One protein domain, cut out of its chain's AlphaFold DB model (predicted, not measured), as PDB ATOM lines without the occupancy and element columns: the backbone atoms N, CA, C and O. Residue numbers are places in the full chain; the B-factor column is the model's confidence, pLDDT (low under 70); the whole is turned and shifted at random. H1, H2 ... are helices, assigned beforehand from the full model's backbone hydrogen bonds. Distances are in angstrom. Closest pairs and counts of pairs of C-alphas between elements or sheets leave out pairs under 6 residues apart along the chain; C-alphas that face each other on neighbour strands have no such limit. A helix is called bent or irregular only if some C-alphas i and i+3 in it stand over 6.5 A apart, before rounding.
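What this domain is: This is residues 10 to 92 of the 283 residues of an uncharacterized protein of Pseudonocardia eucalypti (UniProt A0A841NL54). One long helix, H3, has its first part packed with H1 and H2 in a small three-helix head, while its later part sticks out as an arm, free over residues 73 to 82 and 84 to 88. H2 folds back into H3 as a helical hairpin, and H1 runs the same way as H2. The printed part has 83 residues, with three named helices in the order H1, H2, H3 and no named strand: all helix. The whole is loose, with a radius of gyration of the C-alphas of 16.2 A, and spans 53 by 21 by 18 A, the arm making much of the length.

Where its parts are: H3, residues 54 to 88, is 49.4 A long, from C-alpha 54 at (29.416, -45.662, -27.048) to C-alpha 88 at (78.238, -42.374, -20.438). It has a kink of 41 degrees near residue 62 and is only just irregular, with C-alphas 59 and 62 6.6 A apart. H2, residues 38 to 51, is 20.1 A long and irregular, with C-alphas 47 and 50 7.8 A apart. H1, residues 10 to 25, is 22.4 A long and begins at (51.148, -29.744, -29.450).

How they stand to each other: H3 touches H1 with residues 56 to 70 alone, opposite ways at a tilt of 38 degrees, only just steep; the closest C-alphas, of Ala 15 and Asp 63, are 5.1 A apart. H3 touches H2 with residues 57 to 71 alone, opposite ways at 34 degrees, only just shallow; the closest C-alphas, of Ala 38 and Leu 67, are 5.9 A apart. H1 and H2 only just touch, with 3 pairs of C-alphas within 8 A, the closest those of Leu 16 and Ala 38 at 7.0 A; they run the same way at 34.6 degrees, only just shallow. The helix packing is mostly aligned, only just, with 2 of 3 pairs at a shallow tilt. Every O i to N i+4 pair is within hydrogen-bond range in H1, against 8 of 10 in H2 and 29 of 31 in H3.

The domain as a whole: The farthest C-alphas, of Asp 27 and Ser 92, are 53.2 A apart. The printed part has no cut. The link from H1 to H2, residues 26 to 37, is long; that from H2 to H3 is tight. The mean pLDDT of the printed part is 93.0, and no printed residue is under 70.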
ATOM      1  N   GLN A  10      52.329 -30.556 -29.163       89.00
ATOM      2  CA  GLN A  10      51.148 -29.744 -29.450       89.00
ATOM      3  C   GLN A  10      49.929 -30.614 -29.792       89.00
ATOM      4  O   GLN A  10      48.824 -30.353 -29.314       89.00
ATOM      5  N   GLU A  11      50.107 -31.656 -30.606       90.25
ATOM      6  CA  GLU A  11      49.038 -32.594 -30.956       90.25
ATOM      7  C   GLU A  11      48.584 -33.396 -29.738       90.25
ATOM      8  O   GLU A  11      47.378 -33.568 -29.545       90.25
ATOM      9  N   ARG A  12      49.540 -33.850 -28.914       94.81
ATOM     10  CA  ARG A  12      49.268 -34.502 -27.628       94.81
ATOM     11  C   ARG A  12      48.419 -33.596 -26.742       94.81
ATOM     12  O   ARG A  12      47.362 -34.022 -26.286       94.81
ATOM     13  N   ASP A  13      48.843 -32.355 -26.531       94.62
ATOM     14  CA  ASP A  13      48.156 -31.406 -25.649       94.62
ATOM     15  C   ASP A  13      46.757 -31.073 -26.164       94.62
ATOM     16  O   ASP A  13      45.792 -31.034 -25.401       94.62
ATOM     17  N   ALA A  14      46.616 -30.907 -27.480       93.12
ATOM     18  CA  ALA A  14      45.322 -30.684 -28.103       93.12
ATOM     19  C   ALA A  14      44.396 -31.905 -27.963       93.12
ATOM     20  O   ALA A  14      43.197 -31.731 -27.736       93.12
ATOM     21  N   ALA A  15      44.922 -33.128 -28.085       95.31
ATOM     22  CA  ALA A  15      44.162 -34.358 -27.871       95.31
ATOM     23  C   ALA A  15      43.716 -34.492 -26.407       95.31
ATOM     24  O   ALA A  15      42.525 -34.674 -26.154       95.31
ATOM     25  N   LEU A  16      44.625 -34.292 -25.446       96.69
ATOM     26  CA  LEU A  16      44.310 -34.277 -24.012       96.69
ATOM     27  C   LEU A  16      43.211 -33.262 -23.687       96.69
ATOM     28  O   LEU A  16      42.238 -33.592 -23.008       96.69
ATOM     29  N   ALA A  17      43.324 -32.042 -24.216       95.31
ATOM     30  CA  ALA A  17      42.329 -30.997 -24.009       95.31
ATOM     31  C   ALA A  17      40.953 -31.375 -24.581       95.31
ATOM     32  O   ALA A  17      39.934 -31.134 -23.928       95.31
ATOM     33  N   ARG A  18      40.901 -31.989 -25.773       96.38
ATOM     34  CA  ARG A  18      39.646 -32.447 -26.393       96.38
ATOM     35  C   ARG A  18      38.980 -33.567 -25.599       96.38
ATOM     36  O   ARG A  18      37.778 -33.469 -25.353       96.38
ATOM     37  N   ILE A  19      39.739 -34.579 -25.174       95.31
ATOM     38  CA  ILE A  19      39.221 -35.676 -24.340       95.31
ATOM     39  C   ILE A  19      38.680 -35.096 -23.030       95.31
ATOM     40  O   ILE A  19      37.506 -35.277 -22.708       95.31
ATOM     41  N   ALA A  20      39.482 -34.294 -22.325       94.94
ATOM     42  CA  ALA A  20      39.066 -33.681 -21.067       94.94
ATOM     43  C   ALA A  20      37.789 -32.840 -21.219       94.94
ATOM     44  O   ALA A  20      36.902 -32.897 -20.367       94.94
ATOM     45  N   ALA A  21      37.661 -32.074 -22.306       94.25
ATOM     46  CA  ALA A  21      36.452 -31.307 -22.586       94.25
ATOM     47  C   ALA A  21      35.226 -32.209 -22.803       94.25
ATOM     48  O   ALA A  21      34.165 -31.921 -22.248       94.25
ATOM     49  N   ARG A  22      35.358 -33.309 -23.558       94.44
ATOM     50  CA  ARG A  22      34.252 -34.247 -23.816       94.44
ATOM     51  C   ARG A  22      33.783 -34.969 -22.554       94.44
ATOM     52  O   ARG A  22      32.575 -35.058 -22.334       94.44
ATOM     53  N   HIS A  23      34.708 -35.424 -21.712       93.75
ATOM     54  CA  HIS A  23      34.367 -36.103 -20.457       93.75
ATOM     55  C   HIS A  23      33.713 -35.158 -19.442       93.75
ATOM     56  O   HIS A  23      32.729 -35.534 -18.810       93.75
ATOM     57  N   ARG A  24      34.167 -33.898 -19.349       90.69
ATOM     58  CA  ARG A  24      33.502 -32.879 -18.514       90.69
ATOM     59  C   ARG A  24      32.099 -32.530 -19.007       90.69
ATOM     60  O   ARG A  24      31.218 -32.325 -18.193       90.69
ATOM     61  N   GLN A  25      31.890 -32.450 -20.322       90.44
ATOM     62  CA  GLN A  25      30.568 -32.170 -20.906       90.44
ATOM     63  C   GLN A  25      29.581 -33.330 -20.740       90.44
ATOM     64  O   GLN A  25      28.376 -33.110 -20.784       90.44
ATOM     65  N   SER A  26      30.090 -34.553 -20.604       86.75
ATOM     66  CA  SER A  26      29.281 -35.768 -20.457       86.75
ATOM     67  C   SER A  26      29.049 -36.143 -18.988       86.75
ATOM     68  O   SER A  26      28.574 -37.245 -18.724       86.75
ATOM     69  N   ASP A  27      29.417 -35.259 -18.052       83.94
ATOM     70  CA  ASP A  27      29.336 -35.461 -16.602       83.94
ATOM     71  C   ASP A  27      29.974 -36.779 -16.128       83.94
ATOM     72  O   ASP A  27      29.453 -37.481 -15.257       83.94
ATOM     73  N   ASP A  28      31.137 -37.129 -16.689       86.12
ATOM     74  CA  ASP A  28      31.894 -38.293 -16.238       86.12
ATOM     75  C   ASP A  28      32.423 -38.072 -14.812       86.12
ATOM     76  O   ASP A  28      33.488 -37.491 -14.582       86.12
ATOM     77  N   SER A  29      31.655 -38.575 -13.844       86.81
ATOM     78  CA  SER A  29      31.928 -38.481 -12.405       86.81
ATOM     79  C   SER A  29      33.313 -38.978 -11.981       86.81
ATOM     80  O   SER A  29      33.774 -38.624 -10.897       86.81
ATOM     81  N   ARG A  30      33.982 -39.798 -12.803       88.69
ATOM     82  CA  ARG A  30      35.278 -40.405 -12.476       88.69
ATOM     83  C   ARG A  30      36.431 -39.826 -13.277       88.69
ATOM     84  O   ARG A  30      37.544 -40.329 -13.156       88.69
ATOM     85  N   TRP A  31      36.203 -38.776 -14.063       92.50
ATOM     86  CA  TRP A  31      37.252 -38.152 -14.870       92.50
ATOM     87  C   TRP A  31      38.450 -37.668 -14.033       92.50
ATOM     88  O   TRP A  31      39.584 -37.678 -14.505       92.50
ATOM     89  N   SER A  32      38.243 -37.310 -12.762       91.12
ATOM     90  CA  SER A  32      39.335 -36.944 -11.849       91.12
ATOM     91  C   SER A  32      40.359 -38.066 -11.614       91.12
ATOM     92  O   SER A  32      41.465 -37.779 -11.171       91.12
ATOM     93  N   GLU A  33      40.015 -39.327 -11.900       92.56
ATOM     94  CA  GLU A  33      40.929 -40.476 -11.810       92.56
ATOM     95  C   GLU A  33      41.864 -40.605 -13.030       92.56
ATOM     96  O   GLU A  33      42.760 -41.445 -13.004       92.56
ATOM     97  N   ALA A  34      41.651 -39.836 -14.107       91.56
ATOM     98  CA  ALA A  34      42.352 -40.023 -15.382       91.56
ATOM     99  C   ALA A  34      43.802 -39.510 -15.403       91.56
ATOM    100  O   ALA A  34      44.538 -39.815 -16.335       91.56
ATOM    101  N   GLY A  35      44.218 -38.733 -14.400       93.44
ATOM    102  CA  GLY A  35      45.529 -38.085 -14.385       93.44
ATOM    103  C   GLY A  35      45.644 -36.935 -15.395       93.44
ATOM    104  O   GLY A  35      44.651 -36.454 -15.946       93.44
ATOM    105  N   THR A  36      46.870 -36.450 -15.593       90.50
ATOM    106  CA  THR A  36      47.176 -35.339 -16.517       90.50
ATOM    107  C   THR A  36      48.086 -35.751 -17.665       90.50
ATOM    108  O   THR A  36      48.140 -35.053 -18.676       90.50
ATOM    109  N   GLU A  37      48.787 -36.874 -17.526       93.69
ATOM    110  CA  GLU A  37      49.723 -37.361 -18.528       93.69
ATOM    111  C   GLU A  37      49.025 -38.243 -19.568       93.69
ATOM    112  O   GLU A  37      48.045 -38.934 -19.287       93.69
ATOM    113  N   ALA A  38      49.578 -38.280 -20.783       95.19
ATOM    114  CA  ALA A  38      49.019 -39.069 -21.885       95.19
ATOM    115  C   ALA A  38      48.873 -40.566 -21.558       95.19
ATOM    116  O   ALA A  38      47.915 -41.199 -22.002       95.19
ATOM    117  N   ARG A  39      49.805 -41.129 -20.776       96.06
ATOM    118  CA  ARG A  39      49.763 -42.541 -20.358       96.06
ATOM    119  C   ARG A  39      48.607 -42.809 -19.400       96.06
ATOM    120  O   ARG A  39      47.858 -43.754 -19.631       96.06
ATOM    121  N   ASP A  40      48.439 -41.950 -18.398       96.12
ATOM    122  CA  ASP A  40      47.389 -42.076 -17.386       96.12
ATOM    123  C   ASP A  40      46.004 -41.983 -18.036       96.12
ATOM    124  O   ASP A  40      45.133 -42.821 -17.794       96.12
ATOM    125  N   VAL A  41      45.830 -41.021 -18.951       96.31
ATOM    126  CA  VAL A  41      44.572 -40.833 -19.681       96.31
ATOM    127  C   VAL A  41      44.267 -42.041 -20.571       96.31
ATOM    128  O   VAL A  41      43.137 -42.524 -20.571       96.31
ATOM    129  N   LEU A  42      45.254 -42.586 -21.292       96.38
ATOM    130  CA  LEU A  42      45.065 -43.810 -22.083       96.38
ATOM    131  C   LEU A  42      44.703 -45.019 -21.215       96.38
ATOM    132  O   LEU A  42      43.823 -45.798 -21.586       96.38
ATOM    133  N   GLU A  43      45.376 -45.198 -20.078       96.25
ATOM    134  CA  GLU A  43      45.072 -46.282 -19.146       96.25
ATOM    135  C   GLU A  43      43.641 -46.156 -18.616       96.25
ATOM    136  O   GLU A  43      42.883 -47.130 -18.622       96.25
ATOM    137  N   TYR A  44      43.247 -44.945 -18.220       95.38
ATOM    138  CA  TYR A  44      41.898 -44.646 -17.767       95.38
ATOM    139  C   TYR A  44      40.849 -45.007 -18.822       95.38
ATOM    140  O   TYR A  44      39.920 -45.760 -18.515       95.38
ATOM    141  N   LEU A  45      41.016 -44.530 -20.061       94.00
ATOM    142  CA  LEU A  45      40.071 -44.770 -21.157       94.00
ATOM    143  C   LEU A  45      39.941 -46.262 -21.468       94.00
ATOM    144  O   LEU A  45      38.826 -46.779 -21.524       94.00
ATOM    145  N   ARG A  46      41.061 -46.992 -21.548       93.38
ATOM    146  CA  ARG A  46      41.061 -48.450 -21.767       93.38
ATOM    147  C   ARG A  46      40.364 -49.201 -20.637       93.38
ATOM    148  O   ARG A  46      39.542 -50.078 -20.888       93.38
ATOM    149  N   ARG A  47      40.651 -48.840 -19.384       94.38
ATOM    150  CA  ARG A  47      40.043 -49.465 -18.199       94.38
ATOM    151  C   ARG A  47      38.540 -49.194 -18.105       94.38
ATOM    152  O   ARG A  47      37.797 -50.029 -17.589       94.38
ATOM    153  N   ARG A  48      38.087 -48.026 -18.565       90.06
ATOM    154  CA  ARG A  48      36.691 -47.569 -18.469       90.06
ATOM    155  C   ARG A  48      35.875 -47.770 -19.739       90.06
ATOM    156  O   ARG A  48      34.673 -47.541 -19.689       90.06
ATOM    157  N   GLN A  49      36.469 -48.243 -20.833       85.19
ATOM    158  CA  GLN A  49      35.835 -48.297 -22.154       85.19
ATOM    159  C   GLN A  49      34.440 -48.946 -22.148       85.19
ATOM    160  O   GLN A  49      33.523 -48.435 -22.780       85.19
ATOM    161  N   ALA A  50      34.251 -50.030 -21.388       84.38
ATOM    162  CA  ALA A  50      32.968 -50.737 -21.285       84.38
ATOM    163  C   ALA A  50      31.882 -49.985 -20.484       84.38
ATOM    164  O   ALA A  50      30.712 -50.353 -20.535       84.38
ATOM    165  N   GLN A  51      32.269 -48.972 -19.708       86.94
ATOM    166  CA  GLN A  51      31.392 -48.187 -18.832       86.94
ATOM    167  C   GLN A  51      31.043 -46.821 -19.437       86.94
ATOM    168  O   GLN A  51      30.131 -46.156 -18.952       86.94
ATOM    169  N   LEU A  52      31.758 -46.400 -20.485       86.06
ATOM    170  CA  LEU A  52      31.507 -45.147 -21.186       86.06
ATOM    171  C   LEU A  52      30.380 -45.317 -22.220       86.06
ATOM    172  O   LEU A  52      30.287 -46.361 -22.871       86.06
ATOM    173  N   PRO A  53      29.536 -44.289 -22.440       88.19
ATOM    174  CA  PRO A  53      28.590 -44.294 -23.547       88.19
ATOM    175  C   PRO A  53      29.315 -44.485 -24.883       88.19
ATOM    176  O   PRO A  53      30.297 -43.796 -25.160       88.19
ATOM    177  N   TYR A  54      28.793 -45.357 -25.751       87.81
ATOM    178  CA  TYR A  54      29.416 -45.662 -27.048       87.81
ATOM    179  C   TYR A  54      29.739 -44.405 -27.870       87.81
ATOM    180  O   TYR A  54      30.811 -44.306 -28.457       87.81
ATOM    181  N   ALA A  55      28.836 -43.421 -27.886       87.12
ATOM    182  CA  ALA A  55      29.035 -42.177 -28.628       87.12
ATOM    183  C   ALA A  55      30.205 -41.330 -28.095       87.12
ATOM    184  O   ALA A  55      30.849 -40.634 -28.877       87.12
ATOM    185  N   LEU A  56      30.480 -41.379 -26.787       88.25
ATOM    186  CA  LEU A  56      31.639 -40.717 -26.188       88.25
ATOM    187  C   LEU A  56      32.914 -41.476 -26.570       88.25
ATOM    188  O   LEU A  56      33.769 -40.905 -27.243       88.25
ATOM    189  N   ALA A  57      32.948 -42.787 -26.307       88.75
ATOM    190  CA  ALA A  57      34.080 -43.649 -26.648       88.75
ATOM    191  C   ALA A  57      34.460 -43.557 -28.138       88.75
ATOM    192  O   ALA A  57      35.622 -43.379 -28.482       88.75
ATOM    193  N   ALA A  58      33.482 -43.585 -29.049       88.06
ATOM    194  CA  ALA A  58      33.724 -43.462 -30.487       88.06
ATOM    195  C   ALA A  58      34.364 -42.117 -30.884       88.06
ATOM    196  O   ALA A  58      35.124 -42.059 -31.850       88.06
ATOM    197  N   ARG A  59      34.071 -41.032 -30.152       89.62
ATOM    198  CA  ARG A  59      34.702 -39.718 -30.366       89.62
ATOM    199  C   ARG A  59      36.110 -39.657 -29.779       89.62
ATOM    200  O   ARG A  59      36.931 -38.914 -30.313       89.62
ATOM    201  N   ASP A  60      36.379 -40.413 -28.718       93.19
ATOM    202  CA  ASP A  60      37.693 -40.475 -28.074       93.19
ATOM    203  C   ASP A  60      38.697 -41.327 -28.849       93.19
ATOM    204  O   ASP A  60      39.869 -40.962 -28.877       93.19
ATOM    205  N   VAL A  61      38.254 -42.358 -29.581       93.75
ATOM    206  CA  VAL A  61      39.131 -43.278 -30.341       93.75
ATOM    207  C   VAL A  61      40.197 -42.557 -31.176       93.75
ATOM    208  O   VAL A  61      41.350 -42.979 -31.202       93.75
ATOM    209  N   TRP A  62      39.860 -41.461 -31.860       91.62
ATOM    210  CA  TRP A  62      40.851 -40.731 -32.663       91.62
ATOM    211  C   TRP A  62      41.921 -40.044 -31.815       91.62
ATOM    212  O   TRP A  62      43.097 -40.066 -32.176       91.62
ATOM    213  N   ASP A  63      41.525 -39.448 -30.695       95.25
ATOM    214  CA  ASP A  63      42.460 -38.808 -29.776       95.25
ATOM    215  C   ASP A  63      43.264 -39.862 -28.992       95.25
ATOM    216  O   ASP A  63      44.455 -39.666 -28.762       95.25
ATOM    217  N   GLU A  64      42.683 -41.030 -28.693       95.31
ATOM    218  CA  GLU A  64      43.407 -42.192 -28.163       95.31
ATOM    219  C   GLU A  64      44.487 -42.689 -29.131       95.31
ATOM    220  O   GLU A  64      45.603 -42.985 -28.706       95.31
ATOM    221  N   LEU A  65      44.209 -42.741 -30.438       94.38
ATOM    222  CA  LEU A  65      45.216 -43.099 -31.441       94.38
ATOM    223  C   LEU A  65      46.360 -42.074 -31.496       94.38
ATOM    224  O   LEU A  65      47.524 -42.464 -31.611       94.38
ATOM    225  N   VAL A  66      46.049 -40.777 -31.376       93.94
ATOM    226  CA  VAL A  66      47.053 -39.701 -31.284       93.94
ATOM    227  C   VAL A  66      47.919 -39.874 -30.038       93.94
ATOM    228  O   VAL A  66      49.147 -39.865 -30.144       93.94
ATOM    229  N   LEU A  67      47.299 -40.080 -28.873       95.94
ATOM    230  CA  LEU A  67      48.023 -40.284 -27.622       95.94
ATOM    231  C   LEU A  67      48.868 -41.559 -27.661       95.94
ATOM    232  O   LEU A  67      50.021 -41.530 -27.239       95.94
ATOM    233  N   SER A  68      48.342 -42.658 -28.208       95.44
ATOM    234  CA  SER A  68      49.067 -43.929 -28.313       95.44
ATOM    235  C   SER A  68      50.306 -43.793 -29.195       95.44
ATOM    236  O   SER A  68      51.371 -44.287 -28.836       95.44
ATOM    237  N   ALA A  69      50.189 -43.094 -30.328       93.56
ATOM    238  CA  ALA A  69      51.327 -42.812 -31.195       93.56
ATOM    239  C   ALA A  69      52.359 -41.902 -30.507       93.56
ATOM    240  O   ALA A  69      53.559 -42.140 -30.635       93.56
ATOM    241  N   TRP A  70      51.922 -40.885 -29.756       94.88
ATOM    242  CA  TRP A  70      52.841 -40.028 -29.002       94.88
ATOM    243  C   TRP A  70      53.580 -40.795 -27.896       94.88
ATOM    244  O   TRP A  70      54.796 -40.651 -27.782       94.88
ATOM    245  N   VAL A  71      52.875 -41.627 -27.115       95.44
ATOM    246  CA  VAL A  71      53.463 -42.429 -26.025       95.44
ATOM    247  C   VAL A  71      54.532 -43.376 -26.552       95.44
ATOM    248  O   VAL A  71      55.610 -43.437 -25.971       95.44
ATOM    249  N   GLU A  72      54.287 -44.038 -27.681       94.25
ATOM    250  CA  GLU A  72      55.286 -44.892 -28.331       94.25
ATOM    251  C   GLU A  72      56.579 -44.118 -28.655       94.25
ATOM    252  O   GLU A  72      57.692 -44.575 -28.386       94.25
ATOM    253  N   TRP A  73      56.453 -42.926 -29.248       93.62
ATOM    254  CA  TRP A  73      57.616 -42.098 -29.562       93.62
ATOM    255  C   TRP A  73      58.318 -41.585 -28.307       93.62
ATOM    256  O   TRP A  73      59.543 -41.454 -28.305       93.62
ATOM    257  N   ASP A  74      57.565 -41.304 -27.245       94.25
ATOM    258  CA  ASP A  74      58.116 -40.930 -25.945       94.25
ATOM    259  C   ASP A  74      58.912 -42.071 -25.307       94.25
ATOM    260  O   ASP A  74      60.008 -41.847 -24.798       94.25
ATOM    261  N   GLU A  75      58.415 -43.304 -25.394       94.44
ATOM    262  CA  GLU A  75      59.119 -44.495 -24.914       94.44
ATOM    263  C   GLU A  75      60.437 -44.713 -25.645       94.44
ATOM    264  O   GLU A  75      61.465 -44.861 -24.987       94.44
ATOM    265  N   ARG A  76      60.447 -44.608 -26.978       94.38
ATOM    266  CA  ARG A  76      61.692 -44.703 -27.758       94.38
ATOM    267  C   ARG A  76      62.717 -43.634 -27.378       94.38
ATOM    268  O   ARG A  76      63.906 -43.931 -27.304       94.38
ATOM    269  N   ARG A  77      62.279 -42.393 -27.132       94.88
ATOM    270  CA  ARG A  77      63.177 -41.313 -26.678       94.88
ATOM    271  C   ARG A  77      63.764 -41.623 -25.306       94.88
ATOM    272  O   ARG A  77      64.978 -41.545 -25.142       94.88
ATOM    273  N   ARG A  78      62.923 -42.016 -24.345       95.19
ATOM    274  CA  ARG A  78      63.366 -42.389 -22.992       95.19
ATOM    275  C   ARG A  78      64.329 -43.566 -23.018       95.19
ATOM    276  O   ARG A  78      65.312 -43.557 -22.283       95.19
ATOM    277  N   GLU A  79      64.061 -44.555 -23.863       96.00
ATOM    278  CA  GLU A  79      64.950 -45.688 -24.069       96.00
ATOM    279  C   GLU A  79      66.314 -45.221 -24.584       96.00
ATOM    280  O   GLU A  79      67.324 -45.477 -23.930       96.00
ATOM    281  N   ALA A  80      66.360 -44.465 -25.685       95.62
ATOM    282  CA  ALA A  80      67.615 -43.946 -26.228       95.62
ATOM    283  C   ALA A  80      68.388 -43.123 -25.184       95.62
ATOM    284  O   ALA A  80      69.581 -43.339 -24.970       95.62
ATOM    285  N   GLU A  81      67.710 -42.221 -24.469       96.44
ATOM    286  CA  GLU A  81      68.312 -41.422 -23.399       96.44
ATOM    287  C   GLU A  81      68.901 -42.281 -22.277       96.44
ATOM    288  O   GLU A  81      70.006 -41.993 -21.799       96.44
ATOM    289  N   LEU A  82      68.186 -43.328 -21.856       96.12
ATOM    290  CA  LEU A  82      68.626 -44.252 -20.817       96.12
ATOM    291  C   LEU A  82      69.850 -45.050 -21.269       96.12
ATOM    292  O   LEU A  82      70.823 -45.134 -20.519       96.12
ATOM    293  N   LEU A  83      69.838 -45.582 -22.493       96.25
ATOM    294  CA  LEU A  83      70.952 -46.356 -23.041       96.25
ATOM    295  C   LEU A  83      72.196 -45.477 -23.228       96.25
ATOM    296  O   LEU A  83      73.278 -45.829 -22.758       96.25
ATOM    297  N   HIS A  84      72.047 -44.279 -23.803       96.38
ATOM    298  CA  HIS A  84      73.144 -43.311 -23.921       96.38
ATOM    299  C   HIS A  84      73.660 -42.861 -22.549       96.38
ATOM    300  O   HIS A  84      74.863 -42.675 -22.355       96.38
ATOM    301  N   ARG A  85      72.778 -42.697 -21.553       97.31
ATOM    302  CA  ARG A  85      73.184 -42.421 -20.166       97.31
ATOM    303  C   ARG A  85      73.976 -43.584 -19.567       97.31
ATOM    304  O   ARG A  85      75.010 -43.313 -18.965       97.31
ATOM    305  N   ALA A  86      73.547 -44.829 -19.751       95.06
ATOM    306  CA  ALA A  86      74.260 -46.008 -19.262       95.06
ATOM    307  C   ALA A  86      75.687 -46.082 -19.830       95.06
ATOM    308  O   ALA A  86      76.644 -46.236 -19.072       95.06
ATOM    309  N   LEU A  87      75.848 -45.863 -21.140       94.44
ATOM    310  CA  LEU A  87      77.166 -45.840 -21.782       94.44
ATOM    311  C   LEU A  87      78.056 -44.703 -21.256       94.44
ATOM    312  O   LEU A  87      79.236 -44.916 -20.989       94.44
ATOM    313  N   ARG A  88      77.497 -43.502 -21.042       96.19
ATOM    314  CA  ARG A  88      78.238 -42.374 -20.438       96.19
ATOM    315  C   ARG A  88      78.690 -42.643 -19.002       96.19
ATOM    316  O   ARG A  88      79.696 -42.086 -18.581       96.19
ATOM    317  N   LEU A  89      77.956 -43.472 -18.262       96.75
ATOM    318  CA  LEU A  89      78.311 -43.896 -16.904       96.75
ATOM    319  C   LEU A  89      79.324 -45.053 -16.881       96.75
ATOM    320  O   LEU A  89      79.708 -45.497 -15.803       96.75
ATOM    321  N   GLY A  90      79.780 -45.520 -18.047       96.25
ATOM    322  CA  GLY A  90      80.822 -46.535 -18.167       96.25
ATOM    323  C   GLY A  90      80.315 -47.969 -18.300       96.25
ATOM    324  O   GLY A  90      81.142 -48.877 -18.331       96.25
ATOM    325  N   LEU A  91      78.999 -48.197 -18.418       94.56
ATOM    326  CA  LEU A  91      78.492 -49.530 -18.751       94.56
ATOM    327  C   LEU A  91      78.921 -49.893 -20.174       94.56
ATOM    328  O   LEU A  91      78.838 -49.088 -21.105       94.56
ATOM    329  N   SER A  92      79.367 -51.128 -20.359       95.44
ATOM    330  CA  SER A  92      79.753 -51.642 -21.665       95.44
ATOM    331  C   SER A  92      78.528 -52.005 -22.511       95.44
ATOM    332  O   SER A  92      77.482 -52.407 -22.004       95.44
TER     333      SER A  92